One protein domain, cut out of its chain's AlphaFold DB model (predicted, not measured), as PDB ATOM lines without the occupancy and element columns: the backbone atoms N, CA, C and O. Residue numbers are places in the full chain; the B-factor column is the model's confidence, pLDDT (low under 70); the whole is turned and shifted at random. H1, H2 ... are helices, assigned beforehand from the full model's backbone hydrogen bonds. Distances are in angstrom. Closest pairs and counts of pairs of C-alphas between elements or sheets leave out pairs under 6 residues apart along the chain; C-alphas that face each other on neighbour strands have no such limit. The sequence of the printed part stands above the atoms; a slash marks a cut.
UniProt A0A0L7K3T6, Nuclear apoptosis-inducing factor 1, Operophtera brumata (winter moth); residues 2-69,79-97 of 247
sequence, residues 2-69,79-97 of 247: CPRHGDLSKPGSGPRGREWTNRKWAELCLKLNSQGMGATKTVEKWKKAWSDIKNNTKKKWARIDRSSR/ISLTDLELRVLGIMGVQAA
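This is residues 2 to 69 and 79 to 97 of the 247 residues of the protein "Nuclear apoptosis-inducing factor 1" of Operophtera brumata (winter moth) (UniProt A0A0L7K3T6). One long helix, H2, is the beam of a loose frame: its first end meets H1 part-way along, at residues 25 to 29, and the two make a lopsided T at 90 degrees; H3 crosses H2 near its middle, and the four-residue H4 sits beside H2 a little farther along. H1 and H3 lie on the same side of H2 with a gap between them, and residues 2 to 9 pass through the space between the two; the turn at residues 34 to 39, between H1 and H2, sticks out. The printed part has 87 residues with four named helices, in the order H1, H2, H3, H4, and no named strand, and its class is all helix. It is only just loose, close to compact, with a radius of gyration of the C-alphas of 14.7 A, and its C-alphas span 42 by 35 by 20 A along their three main axes.

The printed part begins at Cys 2, whose C-alpha is at (342.407, 222.960, 245.816). Residues 2 to 14 form a long stretch with no named element, and their C-alphas lie 7 to 21 A from the mean of all C-alphas. H1 follows, residues 15 to 33, from C-alpha 15 at (365.206, 223.119, 256.229) to C-alpha 33 at (338.785, 228.522, 258.730), 27.1 A from first to last C-alpha. H2, residues 43 to 69, is the longest helix with 27 residues; it begins with C-alpha 43 at (347.244, 223.697, 261.509) and is 38.7 A from first to last C-alpha. After the cut, H3 takes residues 83 to 92 and is 14.4 A long by the same measure. H4, residues 94 to 97, is 5.2 A long and ends with C-alpha 97 at (347.258, 203.881, 247.083).

H2 is the hub and touches the three other helices. With residues 43 to 47 alone it touches residues 25 to 29 of H1; the closest C-alphas of the two are those of Cys 29 and Val 43, 5.7 A apart. The lines of H1 and H2 are about perpendicular, at 90 degrees. Farther along, residues 53 to 58 of H2 touch H3, and the closest C-alphas are those of Thr 57 and Glu 85, 5.6 A apart. H2 and H3 are also about perpendicular, at 83 degrees, with their centres 9.5 A apart. With residues 58 to 62, H2 only just touches H4, with 3 pairs of C-alphas within 8 A; the closest are those of Lys 58 and Ala 97, at 5.2 A. H3 and H4 are close but not clearly touching, their closest C-alphas being those of Leu 89 and Ala 97, 7.5 A apart. H1 is apart from H3 and from H4. In H1, H2 and H3 every O i to N i+4 pair is within hydrogen-bond range, while H4 is too short for such a pair and has its one O i to N i+3 pair within range.

The two C-alphas farthest apart in the domain are those of Ser 34 and Arg 69, at 43.2 A. Residues 70 to 78 are cut out and not printed, and C-alphas 69 and 79 are 13.8 A apart across the cut, which lies in the link from H2 to H3. Of the links that are printed whole, that from H1 to H2 is short, with 9 residues, and that from H3 to H4 is tight, with 1 residue. Residues 34 to 39 stand free. The mean pLDDT of the printed part is 76.9; 20 residues are under 70, namely residues 2 to 13, 36 to 39 and 94 to 97, the last being H4 with a mean of 64.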
ATOM      1  N   CYS A   2     342.414 222.576 247.231       30.72
ATOM      2  CA  CYS A   2     342.407 222.960 245.816       30.72
ATOM      3  C   CYS A   2     343.472 222.141 245.050       30.72
ATOM      4  O   CYS A   2     344.584 222.045 245.566       30.72
ATOM      5  N   PRO A   3     343.196 221.609 243.842       40.09
ATOM      6  CA  PRO A   3     344.154 220.813 243.054       40.09
ATOM      7  C   PRO A   3     345.460 221.535 242.672       40.09
ATOM      8  O   PRO A   3     346.406 220.902 242.226       40.09
ATOM      9  N   ARG A   4     345.524 222.865 242.835       43.56
ATOM     10  CA  ARG A   4     346.660 223.708 242.415       43.56
ATOM     11  C   ARG A   4     347.904 223.621 243.305       43.56
ATOM     12  O   ARG A   4     348.951 224.132 242.925       43.56
ATOM     13  N   HIS A   5     347.812 223.007 244.478       50.50
ATOM     14  CA  HIS A   5     348.961 222.790 245.353       50.50
ATOM     15  C   HIS A   5     349.091 221.280 245.558       50.50
ATOM     16  O   HIS A   5     348.197 220.683 246.151       50.50
ATOM     17  N   GLY A   6     350.148 220.671 245.002       58.72
ATOM     18  CA  GLY A   6     350.428 219.231 245.105       58.72
ATOM     19  C   GLY A   6     350.523 218.721 246.552       58.72
ATOM     20  O   GLY A   6     350.316 219.476 247.501       58.72
ATOM     21  N   ASP A   7     350.819 217.432 246.746       64.31
ATOM     22  CA  ASP A   7     350.777 216.801 248.075       64.31
ATOM     23  C   ASP A   7     351.758 217.444 249.083       64.31
ATOM     24  O   ASP A   7     352.933 217.093 249.172       64.31
ATOM     25  N   LEU A   8     351.235 218.361 249.908       65.94
ATOM     26  CA  LEU A   8     351.960 219.071 250.970       65.94
ATOM     27  C   LEU A   8     352.413 218.160 252.126       65.94
ATOM     28  O   LEU A   8     352.973 218.657 253.107       65.94
ATOM     29  N   SER A   9     352.134 216.852 252.074       63.50
ATOM     30  CA  SER A   9     352.595 215.903 253.093       63.50
ATOM     31  C   SER A   9     354.038 215.435 252.906       63.50
ATOM     32  O   SER A   9     354.591 214.846 253.832       63.50
ATOM     33  N   LYS A  10     354.665 215.739 251.763       65.06
ATOM     34  CA  LYS A  10     356.093 215.501 251.528       65.06
ATOM     35  C   LYS A  10     356.840 216.838 251.594       65.06
ATOM     36  O   LYS A  10     356.871 217.550 250.590       65.06
ATOM     37  N   PRO A  11     357.392 217.242 252.754       62.03
ATOM     38  CA  PRO A  11     358.260 218.411 252.785       62.03
ATOM     39  C   PRO A  11     359.459 218.155 251.869       62.03
ATOM     40  O   PRO A  11     360.040 217.070 251.899       62.03
ATOM     41  N   GLY A  12     359.811 219.141 251.039       61.59
ATOM     42  CA  GLY A  12     361.030 219.073 250.234       61.59
ATOM     43  C   GLY A  12     362.235 218.807 251.137       61.59
ATOM     44  O   GLY A  12     362.276 219.310 252.264       61.59
ATOM     45  N   SER A  13     363.180 217.988 250.674       58.50
ATOM     46  CA  SER A  13     364.340 217.609 251.483       58.50
ATOM     47  C   SER A  13     365.147 218.862 251.853       58.50
ATOM     48  O   SER A  13     365.600 219.593 250.975       58.50
ATOM     49  N   GLY A  14     365.259 219.149 253.155       74.00
ATOM     50  CA  GLY A  14     366.014 220.278 253.707       74.00
ATOM     51  C   GLY A  14     365.194 221.288 254.539       74.00
ATOM     52  O   GLY A  14     363.960 221.317 254.476       74.00
ATOM     53  N   PRO A  15     365.861 222.156 255.329       72.06
ATOM     54  CA  PRO A  15     365.206 223.119 256.229       72.06
ATOM     55  C   PRO A  15     364.243 224.076 255.511       72.06
ATOM     56  O   PRO A  15     363.102 224.254 255.939       72.06
ATOM     57  N   ARG A  16     364.655 224.593 254.344       76.50
ATOM     58  CA  ARG A  16     363.842 225.487 253.497       76.50
ATOM     59  C   ARG A  16     362.558 224.822 252.989       76.50
ATOM     60  O   ARG A  16     361.528 225.479 252.865       76.50
ATOM     61  N   GLY A  17     362.599 223.515 252.718       79.38
ATOM     62  CA  GLY A  17     361.422 222.751 252.304       79.38
ATOM     63  C   GLY A  17     360.404 222.623 253.435       79.38
ATOM     64  O   GLY A  17     359.211 222.837 253.226       79.38
ATOM     65  N   ARG A  18     360.879 222.367 254.660       78.12
ATOM     66  CA  ARG A  18     360.030 222.289 255.857       78.12
ATOM     67  C   ARG A  18     359.356 223.627 256.170       78.12
ATOM     68  O   ARG A  18     358.154 223.650 256.437       78.12
ATOM     69  N   GLU A  19     360.097 224.728 256.094       81.81
ATOM     70  CA  GLU A  19     359.556 226.084 256.272       81.81
ATOM     71  C   GLU A  19     358.496 226.419 255.219       81.81
ATOM     72  O   GLU A  19     357.396 226.860 255.561       81.81
ATOM     73  N   TRP A  20     358.779 226.138 253.943       84.50
ATOM     74  CA  TRP A  20     357.823 226.339 252.856       84.50
ATOM     75  C   TRP A  20     356.534 225.535 253.072       84.50
ATOM     76  O   TRP A  20     355.435 226.088 252.957       84.50
ATOM     77  N   THR A  21     356.654 224.259 253.450       82.88
ATOM     78  CA  THR A  21     355.509 223.390 253.748       82.88
ATOM     79  C   THR A  21     354.702 223.926 254.927       82.88
ATOM     80  O   THR A  21     353.476 224.000 254.841       82.88
ATOM     81  N   ASN A  22     355.356 224.352 256.010       86.00
ATOM     82  CA  ASN A  22     354.675 224.937 257.166       86.00
ATOM     83  C   ASN A  22     353.923 226.221 256.799       86.00
ATOM     84  O   ASN A  22     352.759 226.365 257.176       86.00
ATOM     85  N   ARG A  23     354.527 227.100 255.990       88.62
ATOM     86  CA  ARG A  23     353.857 228.304 255.481       88.62
ATOM     87  C   ARG A  23     352.624 227.960 254.646       88.62
ATOM     88  O   ARG A  23     351.568 228.550 254.848       88.62
ATOM     89  N   LYS A  24     352.715 226.966 253.757       88.62
ATOM     90  CA  LYS A  24     351.563 226.519 252.954       88.62
ATOM     91  C   LYS A  24     350.448 225.907 253.789       88.62
ATOM     92  O   LYS A  24     349.277 226.165 253.517       88.62
ATOM     93  N   TRP A  25     350.792 225.165 254.834       88.44
ATOM     94  CA  TRP A  25     349.809 224.671 255.793       88.44
ATOM     95  C   TRP A  25     349.128 225.800 256.577       88.44
ATOM     96  O   TRP A  25     347.917 225.733 256.783       88.44
ATOM     97  N   ALA A  26     349.865 226.847 256.954       89.06
ATOM     98  CA  ALA A  26     349.295 228.026 257.602       89.06
ATOM     99  C   ALA A  26     348.334 228.789 256.670       89.06
ATOM    100  O   ALA A  26     347.194 229.052 257.054       89.06
ATOM    101  N   GLU A  27     348.737 229.060 255.422       89.38
ATOM    102  CA  GLU A  27     347.873 229.685 254.405       89.38
ATOM    103  C   GLU A  27     346.579 228.883 254.181       89.38
ATOM    104  O   GLU A  27     345.490 229.450 254.074       89.38
ATOM    105  N   LEU A  28     346.685 227.552 254.109       86.12
ATOM    106  CA  LEU A  28     345.536 226.672 253.914       86.12
ATOM    107  C   LEU A  28     344.601 226.673 255.128       86.12
ATOM    108  O   LEU A  28     343.388 226.720 254.953       86.12
ATOM    109  N   CYS A  29     345.161 226.641 256.337       87.81
ATOM    110  CA  CYS A  29     344.409 226.707 257.588       87.81
ATOM    111  C   CYS A  29     343.561 227.983 257.658       87.81
ATOM    112  O   CYS A  29     342.362 227.904 257.919       87.81
ATOM    113  N   LEU A  30     344.154 229.136 257.334       87.69
ATOM    114  CA  LEU A  30     343.444 230.417 257.290       87.69
ATOM    115  C   LEU A  30     342.284 230.382 256.290       87.69
ATOM    116  O   LEU A  30     341.161 230.717 256.654       87.69
ATOM    117  N   LYS A  31     342.529 229.899 255.064       86.50
ATOM    118  CA  LYS A  31     341.491 229.778 254.025       86.50
ATOM    119  C   LYS A  31     340.363 228.824 254.411       86.50
ATOM    120  O   LYS A  31     339.211 229.094 254.101       86.50
ATOM    121  N   LEU A  32     340.677 227.693 255.043       82.44
ATOM    122  CA  LEU A  32     339.663 226.721 255.461       82.44
ATOM    123  C   LEU A  32     338.836 227.252 256.635       82.44
ATOM    124  O   LEU A  32     337.619 227.100 256.641       82.44
ATOM    125  N   ASN A  33     339.478 227.920 257.594       85.31
ATOM    126  CA  ASN A  33     338.785 228.522 258.730       85.31
ATOM    127  C   ASN A  33     337.938 229.741 258.311       85.31
ATOM    128  O   ASN A  33     336.901 229.987 258.918       85.31
ATOM    129  N   SER A  34     338.323 230.477 257.260       84.69
ATOM    130  CA  SER A  34     337.554 231.626 256.759       84.69
ATOM    131  C   SER A  34     336.300 231.243 255.967       84.69
ATOM    132  O   SER A  34     335.492 232.114 255.664       84.69
ATOM    133  N   GLN A  35     336.119 229.968 255.605       80.25
ATOM    134  CA  GLN A  35     334.948 229.507 254.847       80.25
ATOM    135  C   GLN A  35     333.684 229.319 255.706       80.25
ATOM    136  O   GLN A  35     332.653 228.922 255.178       80.25
ATOM    137  N   GLY A  36     333.731 229.623 257.011       58.78
ATOM    138  CA  GLY A  36     332.544 229.777 257.868       58.78
ATOM    139  C   GLY A  36     331.777 228.492 258.202       58.78
ATOM    140  O   GLY A  36     330.811 228.530 258.956       58.78
ATOM    141  N   MET A  37     332.206 227.338 257.688       58.38
ATOM    142  CA  MET A  37     331.539 226.051 257.887       58.38
ATOM    143  C   MET A  37     332.159 225.282 259.067       58.38
ATOM    144  O   MET A  37     332.851 224.281 258.886       58.38
ATOM    145  N   GLY A  38     331.916 225.760 260.293       62.88
ATOM    146  CA  GLY A  38     332.170 225.012 261.533       62.88
ATOM    147  C   GLY A  38     333.324 225.511 262.412       62.88
ATOM    148  O   GLY A  38     333.781 226.645 262.308       62.88
ATOM    149  N   ALA A  39     333.763 224.645 263.335       63.72
ATOM    150  CA  ALA A  39     334.768 224.967 264.348       63.72
ATOM    151  C   ALA A  39     336.143 225.268 263.731       63.72
ATOM    152  O   ALA A  39     336.665 224.476 262.941       63.72
ATOM    153  N   THR A  40     336.760 226.367 264.168       77.69
ATOM    154  CA  THR A  40     338.120 226.741 263.775       77.69
ATOM    155  C   THR A  40     339.113 225.678 264.253       77.69
ATOM    156  O   THR A  40     339.120 225.250 265.411       77.69
ATOM    157  N   LYS A  41     339.945 225.182 263.334       81.12
ATOM    158  CA  LYS A  41     340.960 224.162 263.632       81.12
ATOM    159  C   LYS A  41     342.350 224.771 263.524       81.12
ATOM    160  O   LYS A  41     342.589 225.642 262.692       81.12
ATOM    161  N   THR A  42     343.271 224.287 264.353       88.81
ATOM    162  CA  THR A  42     344.696 224.613 264.227       88.81
ATOM    163  C   THR A  42     345.302 223.895 263.020       88.81
ATOM    164  O   THR A  42     344.714 222.955 262.471       88.81
ATOM    165  N   VAL A  43     346.503 224.310 262.620       87.12
ATOM    166  CA  VAL A  43     347.244 223.697 261.509       87.12
ATOM    167  C   VAL A  43     347.449 222.194 261.735       87.12
ATOM    168  O   VAL A  43     347.268 221.396 260.818       87.12
ATOM    169  N   GLU A  44     347.760 221.786 262.960       86.19
ATOM    170  CA  GLU A  44     348.018 220.396 263.356       86.19
ATOM    171  C   GLU A  44     346.754 219.548 263.205       86.19
ATOM    172  O   GLU A  44     346.797 218.439 262.667       86.19
ATOM    173  N   LYS A  45     345.603 220.097 263.610       83.00
ATOM    174  CA  LYS A  45     344.300 219.442 263.441       83.00
ATOM    175  C   LYS A  45     343.952 219.277 261.959       83.00
ATOM    176  O   LYS A  45     343.438 218.228 261.582       83.00
ATOM    177  N   TRP A  46     344.273 220.259 261.113       85.75
ATOM    178  CA  TRP A  46     344.094 220.147 259.661       85.75
ATOM    179  C   TRP A  46     345.041 219.126 259.018       85.75
ATOM    180  O   TRP A  46     344.600 218.330 258.188       85.75
ATOM    181  N   LYS A  47     346.314 219.083 259.433       85.31
ATOM    182  CA  LYS A  47     347.284 218.059 259.000       85.31
ATOM    183  C   LYS A  47     346.801 216.647 259.349       85.31
ATOM    184  O   LYS A  47     346.877 215.746 258.508       85.31
ATOM    185  N   LYS A  48     346.261 216.462 260.560       83.94
ATOM    186  CA  LYS A  48     345.665 215.193 260.999       83.94
ATOM    187  C   LYS A  48     344.434 214.836 260.169       83.94
ATOM    188  O   LYS A  48     344.417 213.771 259.567       83.94
ATOM    189  N   ALA A  49     343.473 215.753 260.040       83.62
ATOM    190  CA  ALA A  49     342.262 215.531 259.250       83.62
ATOM    191  C   ALA A  49     342.579 215.143 257.794       83.62
ATOM    192  O   ALA A  49     341.976 214.225 257.247       83.62
ATOM    193  N   TRP A  50     343.568 215.793 257.177       84.12
ATOM    194  CA  TRP A  50     344.032 215.420 255.843       84.12
ATOM    195  C   TRP A  50     344.629 214.015 255.798       84.12
ATOM    196  O   TRP A  50     344.320 213.239 254.895       84.12
ATOM    197  N   SER A  51     345.468 213.672 256.774       82.50
ATOM    198  CA  SER A  51     346.056 212.335 256.888       82.50
ATOM    199  C   SER A  51     344.985 211.255 257.039       82.50
ATOM    200  O   SER A  51     345.058 210.229 256.361       82.50
ATOM    201  N   ASP A  52     343.958 211.510 257.848       82.38
ATOM    202  CA  ASP A  52     342.829 210.599 258.047       82.38
ATOM    203  C   ASP A  52     342.024 210.421 256.754       82.38
ATOM    204  O   ASP A  52     341.767 209.289 256.345       82.38
ATOM    205  N   ILE A  53     341.711 211.514 256.046       83.75
ATOM    206  CA  ILE A  53     341.034 211.470 254.739       83.75
ATOM    207  C   ILE A  53     341.839 210.626 253.742       83.75
ATOM    208  O   ILE A  53     341.278 209.745 253.086       83.75
ATOM    209  N   LYS A  54     343.159 210.832 253.659       83.06
ATOM    210  CA  LYS A  54     344.041 210.031 252.796       83.06
ATOM    211  C   LYS A  54     344.030 208.555 253.182       83.06
ATOM    212  O   LYS A  54     343.910 207.692 252.317       83.06
ATOM    213  N   ASN A  55     344.149 208.244 254.470       83.44
ATOM    214  CA  ASN A  55     344.184 206.865 254.955       83.44
ATOM    215  C   ASN A  55     342.854 206.141 254.734       83.44
ATOM    216  O   ASN A  55     342.859 204.994 254.289       83.44
ATOM    217  N   ASN A  56     341.730 206.809 254.978       83.12
ATOM    218  CA  ASN A  56     340.400 206.262 254.728       83.12
ATOM    219  C   ASN A  56     340.179 206.020 253.232       83.12
ATOM    220  O   ASN A  56     339.755 204.929 252.852       83.12
ATOM    221  N   THR A  57     340.579 206.978 252.389       83.88
ATOM    222  CA  THR A  57     340.530 206.841 250.925       83.88
ATOM    223  C   THR A  57     341.364 205.648 250.457       83.88
ATOM    224  O   THR A  57     340.856 204.808 249.723       83.88
ATOM    225  N   LYS A  58     342.611 205.503 250.935       82.50
ATOM    226  CA  LYS A  58     343.477 204.353 250.611       82.50
ATOM    227  C   LYS A  58     342.860 203.023 251.039       82.50
ATOM    228  O   LYS A  58     342.821 202.090 250.249       82.50
ATOM    229  N   LYS A  59     342.350 202.931 252.272       83.00
ATOM    230  CA  LYS A  59     341.702 201.709 252.782       83.00
ATOM    231  C   LYS A  59     340.490 201.325 251.939       83.00
ATOM    232  O   LYS A  59     340.299 200.147 251.647       83.00
ATOM    233  N   LYS A  60     339.673 202.308 251.562       83.38
ATOM    234  CA  LYS A  60     338.483 202.095 250.739       83.38
ATOM    235  C   LYS A  60     338.866 201.682 249.320       83.38
ATOM    236  O   LYS A  60     338.363 200.669 248.849       83.38
ATOM    237  N   TRP A  61     339.828 202.370 248.706       83.81
ATOM    238  CA  TRP A  61     340.389 201.998 247.407       83.81
ATOM    239  C   TRP A  61     340.951 200.573 247.406       83.81
ATOM    240  O   TRP A  61     340.551 199.773 246.579       83.81
ATOM    241  N   ALA A  62     341.772 200.200 248.390       82.12
ATOM    242  CA  ALA A  62     342.339 198.854 248.488       82.12
ATOM    243  C   ALA A  62     341.285 197.749 248.702       82.12
ATOM    244  O   ALA A  62     341.543 196.579 248.424       82.12
ATOM    245  N   ARG A  63     340.106 198.076 249.247       80.25
ATOM    246  CA  ARG A  63     338.971 197.139 249.314       80.25
ATOM    247  C   ARG A  63     338.309 196.983 247.951       80.25
ATOM    248  O   ARG A  63     338.039 195.853 247.565       80.25
ATOM    249  N   ILE A  64     338.089 198.093 247.247       81.62
ATOM    250  CA  ILE A  64     337.536 198.107 245.886       81.62
ATOM    251  C   ILE A  64     338.467 197.339 244.944       81.62
ATOM    252  O   ILE A  64     338.022 196.405 244.285       81.62
ATOM    253  N   ASP A  65     339.764 197.647 244.960       81.12
ATOM    254  CA  ASP A  65     340.777 196.999 244.127       81.12
ATOM    255  C   ASP A  65     340.815 195.484 244.363       81.12
ATOM    256  O   ASP A  65     340.612 194.712 243.427       81.12
ATOM    257  N   ARG A  66     340.923 195.041 245.626       79.31
ATOM    258  CA  ARG A  66     340.873 193.608 245.967       79.31
ATOM    259  C   ARG A  66     339.579 192.938 245.525       79.31
ATOM    260  O   ARG A  66     339.637 191.847 244.976       79.31
ATOM    261  N   SER A  67     338.431 193.585 245.729       74.56
ATOM    262  CA  SER A  67     337.150 193.031 245.283       74.56
ATOM    263  C   SER A  67     337.043 192.940 243.765       74.56
ATOM    264  O   SER A  67     336.468 191.987 243.264       74.56
ATOM    265  N   SER A  68     337.648 193.883 243.036       71.75
ATOM    266  CA  SER A  68     337.689 193.856 241.573       71.75
ATOM    267  C   SER A  68     338.620 192.774 241.024       71.75
ATOM    268  O   SER A  68     338.463 192.364 239.881       71.75
ATOM    269  N   ARG A  69     339.586 192.317 241.835       73.38
ATOM    270  CA  ARG A  69     340.565 191.274 241.492       73.38
ATOM    271  C   ARG A  69     340.164 189.884 241.995       73.38
ATOM    272  O   ARG A  69     340.721 188.897 241.529       73.38
ATOM    273  N   ILE A  79     330.761 198.949 246.570       73.12
ATOM    274  CA  ILE A  79     331.524 199.997 247.251       73.12
ATOM    275  C   ILE A  79     332.124 200.910 246.187       73.12
ATOM    276  O   ILE A  79     332.981 200.491 245.419       73.12
ATOM    277  N   SER A  80     331.721 202.178 246.188       80.94
ATOM    278  CA  SER A  80     332.276 203.220 245.320       80.94
ATOM    279  C   SER A  80     332.916 204.342 246.137       80.94
ATOM    280  O   SER A  80     332.564 204.586 247.299       80.94
ATOM    281  N   LEU A  81     333.909 205.016 245.552       82.19
ATOM    282  CA  LEU A  81     334.478 206.235 246.124       82.19
ATOM    283  C   LEU A  81     333.521 207.411 245.905       82.19
ATOM    284  O   LEU A  81     332.903 207.534 244.855       82.19
ATOM    285  N   THR A  82     333.430 208.290 246.896       83.69
ATOM    286  CA  THR A  82     332.739 209.580 246.780       83.69
ATOM    287  C   THR A  82     333.565 210.572 245.956       83.69
ATOM    288  O   THR A  82     334.787 210.438 245.859       83.69
ATOM    289  N   ASP A  83     332.946 211.640 245.448       83.31
ATOM    290  CA  ASP A  83     333.635 212.688 244.672       83.31
ATOM    291  C   ASP A  83     334.799 213.346 245.428       83.31
ATOM    292  O   ASP A  83     335.794 213.788 244.844       83.31
ATOM    293  N   LEU A  84     334.697 213.443 246.756       79.19
ATOM    294  CA  LEU A  84     335.797 213.928 247.585       79.19
ATOM    295  C   LEU A  84     336.955 212.925 247.601       79.19
ATOM    296  O   LEU A  84     338.098 213.324 247.393       79.19
ATOM    297  N   GLU A  85     336.665 211.644 247.818       84.44
ATOM    298  CA  GLU A  85     337.665 210.570 247.851       84.44
ATOM    299  C   GLU A  85     338.339 210.380 246.484       84.44
ATOM    300  O   GLU A  85     339.555 210.210 246.430       84.44
ATOM    301  N   LEU A  86     337.595 210.505 245.379       83.12
ATOM    302  CA  LEU A  86     338.139 210.485 244.014       83.12
ATOM    303  C   LEU A  86     339.139 211.622 243.787       83.12
ATOM    304  O   LEU A  86     340.241 211.399 243.285       83.12
ATOM    305  N   ARG A  87     338.805 212.843 244.222       82.75
ATOM    306  CA  ARG A  87     339.736 213.983 244.145       82.75
ATOM    307  C   ARG A  87     340.963 213.784 245.028       82.75
ATOM    308  O   ARG A  87     342.066 214.140 244.620       82.75
ATOM    309  N   VAL A  88     340.794 213.219 246.224       83.94
ATOM    310  CA  VAL A  88     341.909 212.888 247.127       83.94
ATOM    311  C   VAL A  88     342.832 211.856 246.478       83.94
ATOM    312  O   VAL A  88     344.048 212.044 246.490       83.94
ATOM    313  N   LEU A  89     342.270 210.810 245.870       83.19
ATOM    314  CA  LEU A  89     343.024 209.794 245.138       83.19
ATOM    315  C   LEU A  89     343.778 210.403 243.948       83.19
ATOM    316  O   LEU A  89     344.952 210.098 243.759       83.19
ATOM    317  N   GLY A  90     343.155 211.332 243.217       82.25
ATOM    318  CA  GLY A  90     343.804 212.082 242.138       82.25
ATOM    319  C   GLY A  90     344.984 212.946 242.604       82.25
ATOM    320  O   GLY A  90     345.985 213.029 241.902       82.25
ATOM    321  N   ILE A  91     344.909 213.545 243.800       81.88
ATOM    322  CA  ILE A  91     346.013 214.334 244.382       81.88
ATOM    323  C   ILE A  91     347.174 213.435 244.835       81.88
ATOM    324  O   ILE A  91     348.333 213.824 244.706       81.88
ATOM    325  N   MET A  92     346.881 212.255 245.392       78.12
ATOM    326  CA  MET A  92     347.910 211.308 245.851       78.12
ATOM    327  C   MET A  92     348.551 210.514 244.705       78.12
ATOM    328  O   MET A  92     349.712 210.122 244.811       78.12
ATOM    329  N   GLY A  93     347.785 210.250 243.645       76.00
ATOM    330  CA  GLY A  93     348.092 209.262 242.615       76.00
ATOM    331  C   GLY A  93     347.626 207.856 243.010       76.00
ATOM    332  O   GLY A  93     347.817 207.408 244.141       76.00
ATOM    333  N   VAL A  94     347.040 207.125 242.055       68.75
ATOM    334  CA  VAL A  94     346.524 205.753 242.261       68.75
ATOM    335  C   VAL A  94     347.638 204.783 242.675       68.75
ATOM    336  O   VAL A  94     347.426 203.912 243.520       68.75
ATOM    337  N   GLN A  95     348.856 204.980 242.161       64.56
ATOM    338  CA  GLN A  95     350.031 204.179 242.527       64.56
ATOM    339  C   GLN A  95     350.423 204.331 244.004       64.56
ATOM    340  O   GLN A  95     350.812 203.358 244.640       64.56
ATOM    341  N   ALA A  96     350.240 205.515 244.599       60.78
ATOM    342  CA  ALA A  96     350.489 205.716 246.028       60.78
ATOM    343  C   ALA A  96     349.468 204.984 246.924       60.78
ATOM    344  O   ALA A  96     349.727 204.777 248.111       60.78
ATOM    345  N   ALA A  97     348.304 204.617 246.376       60.75
ATOM    346  CA  ALA A  97     347.258 203.881 247.083       60.75
ATOM    347  C   ALA A  97     347.319 202.364 246.849       60.75
ATOM    348  O   ALA A  97     346.924 201.611 247.735       60.75
TER     349      ALA A  97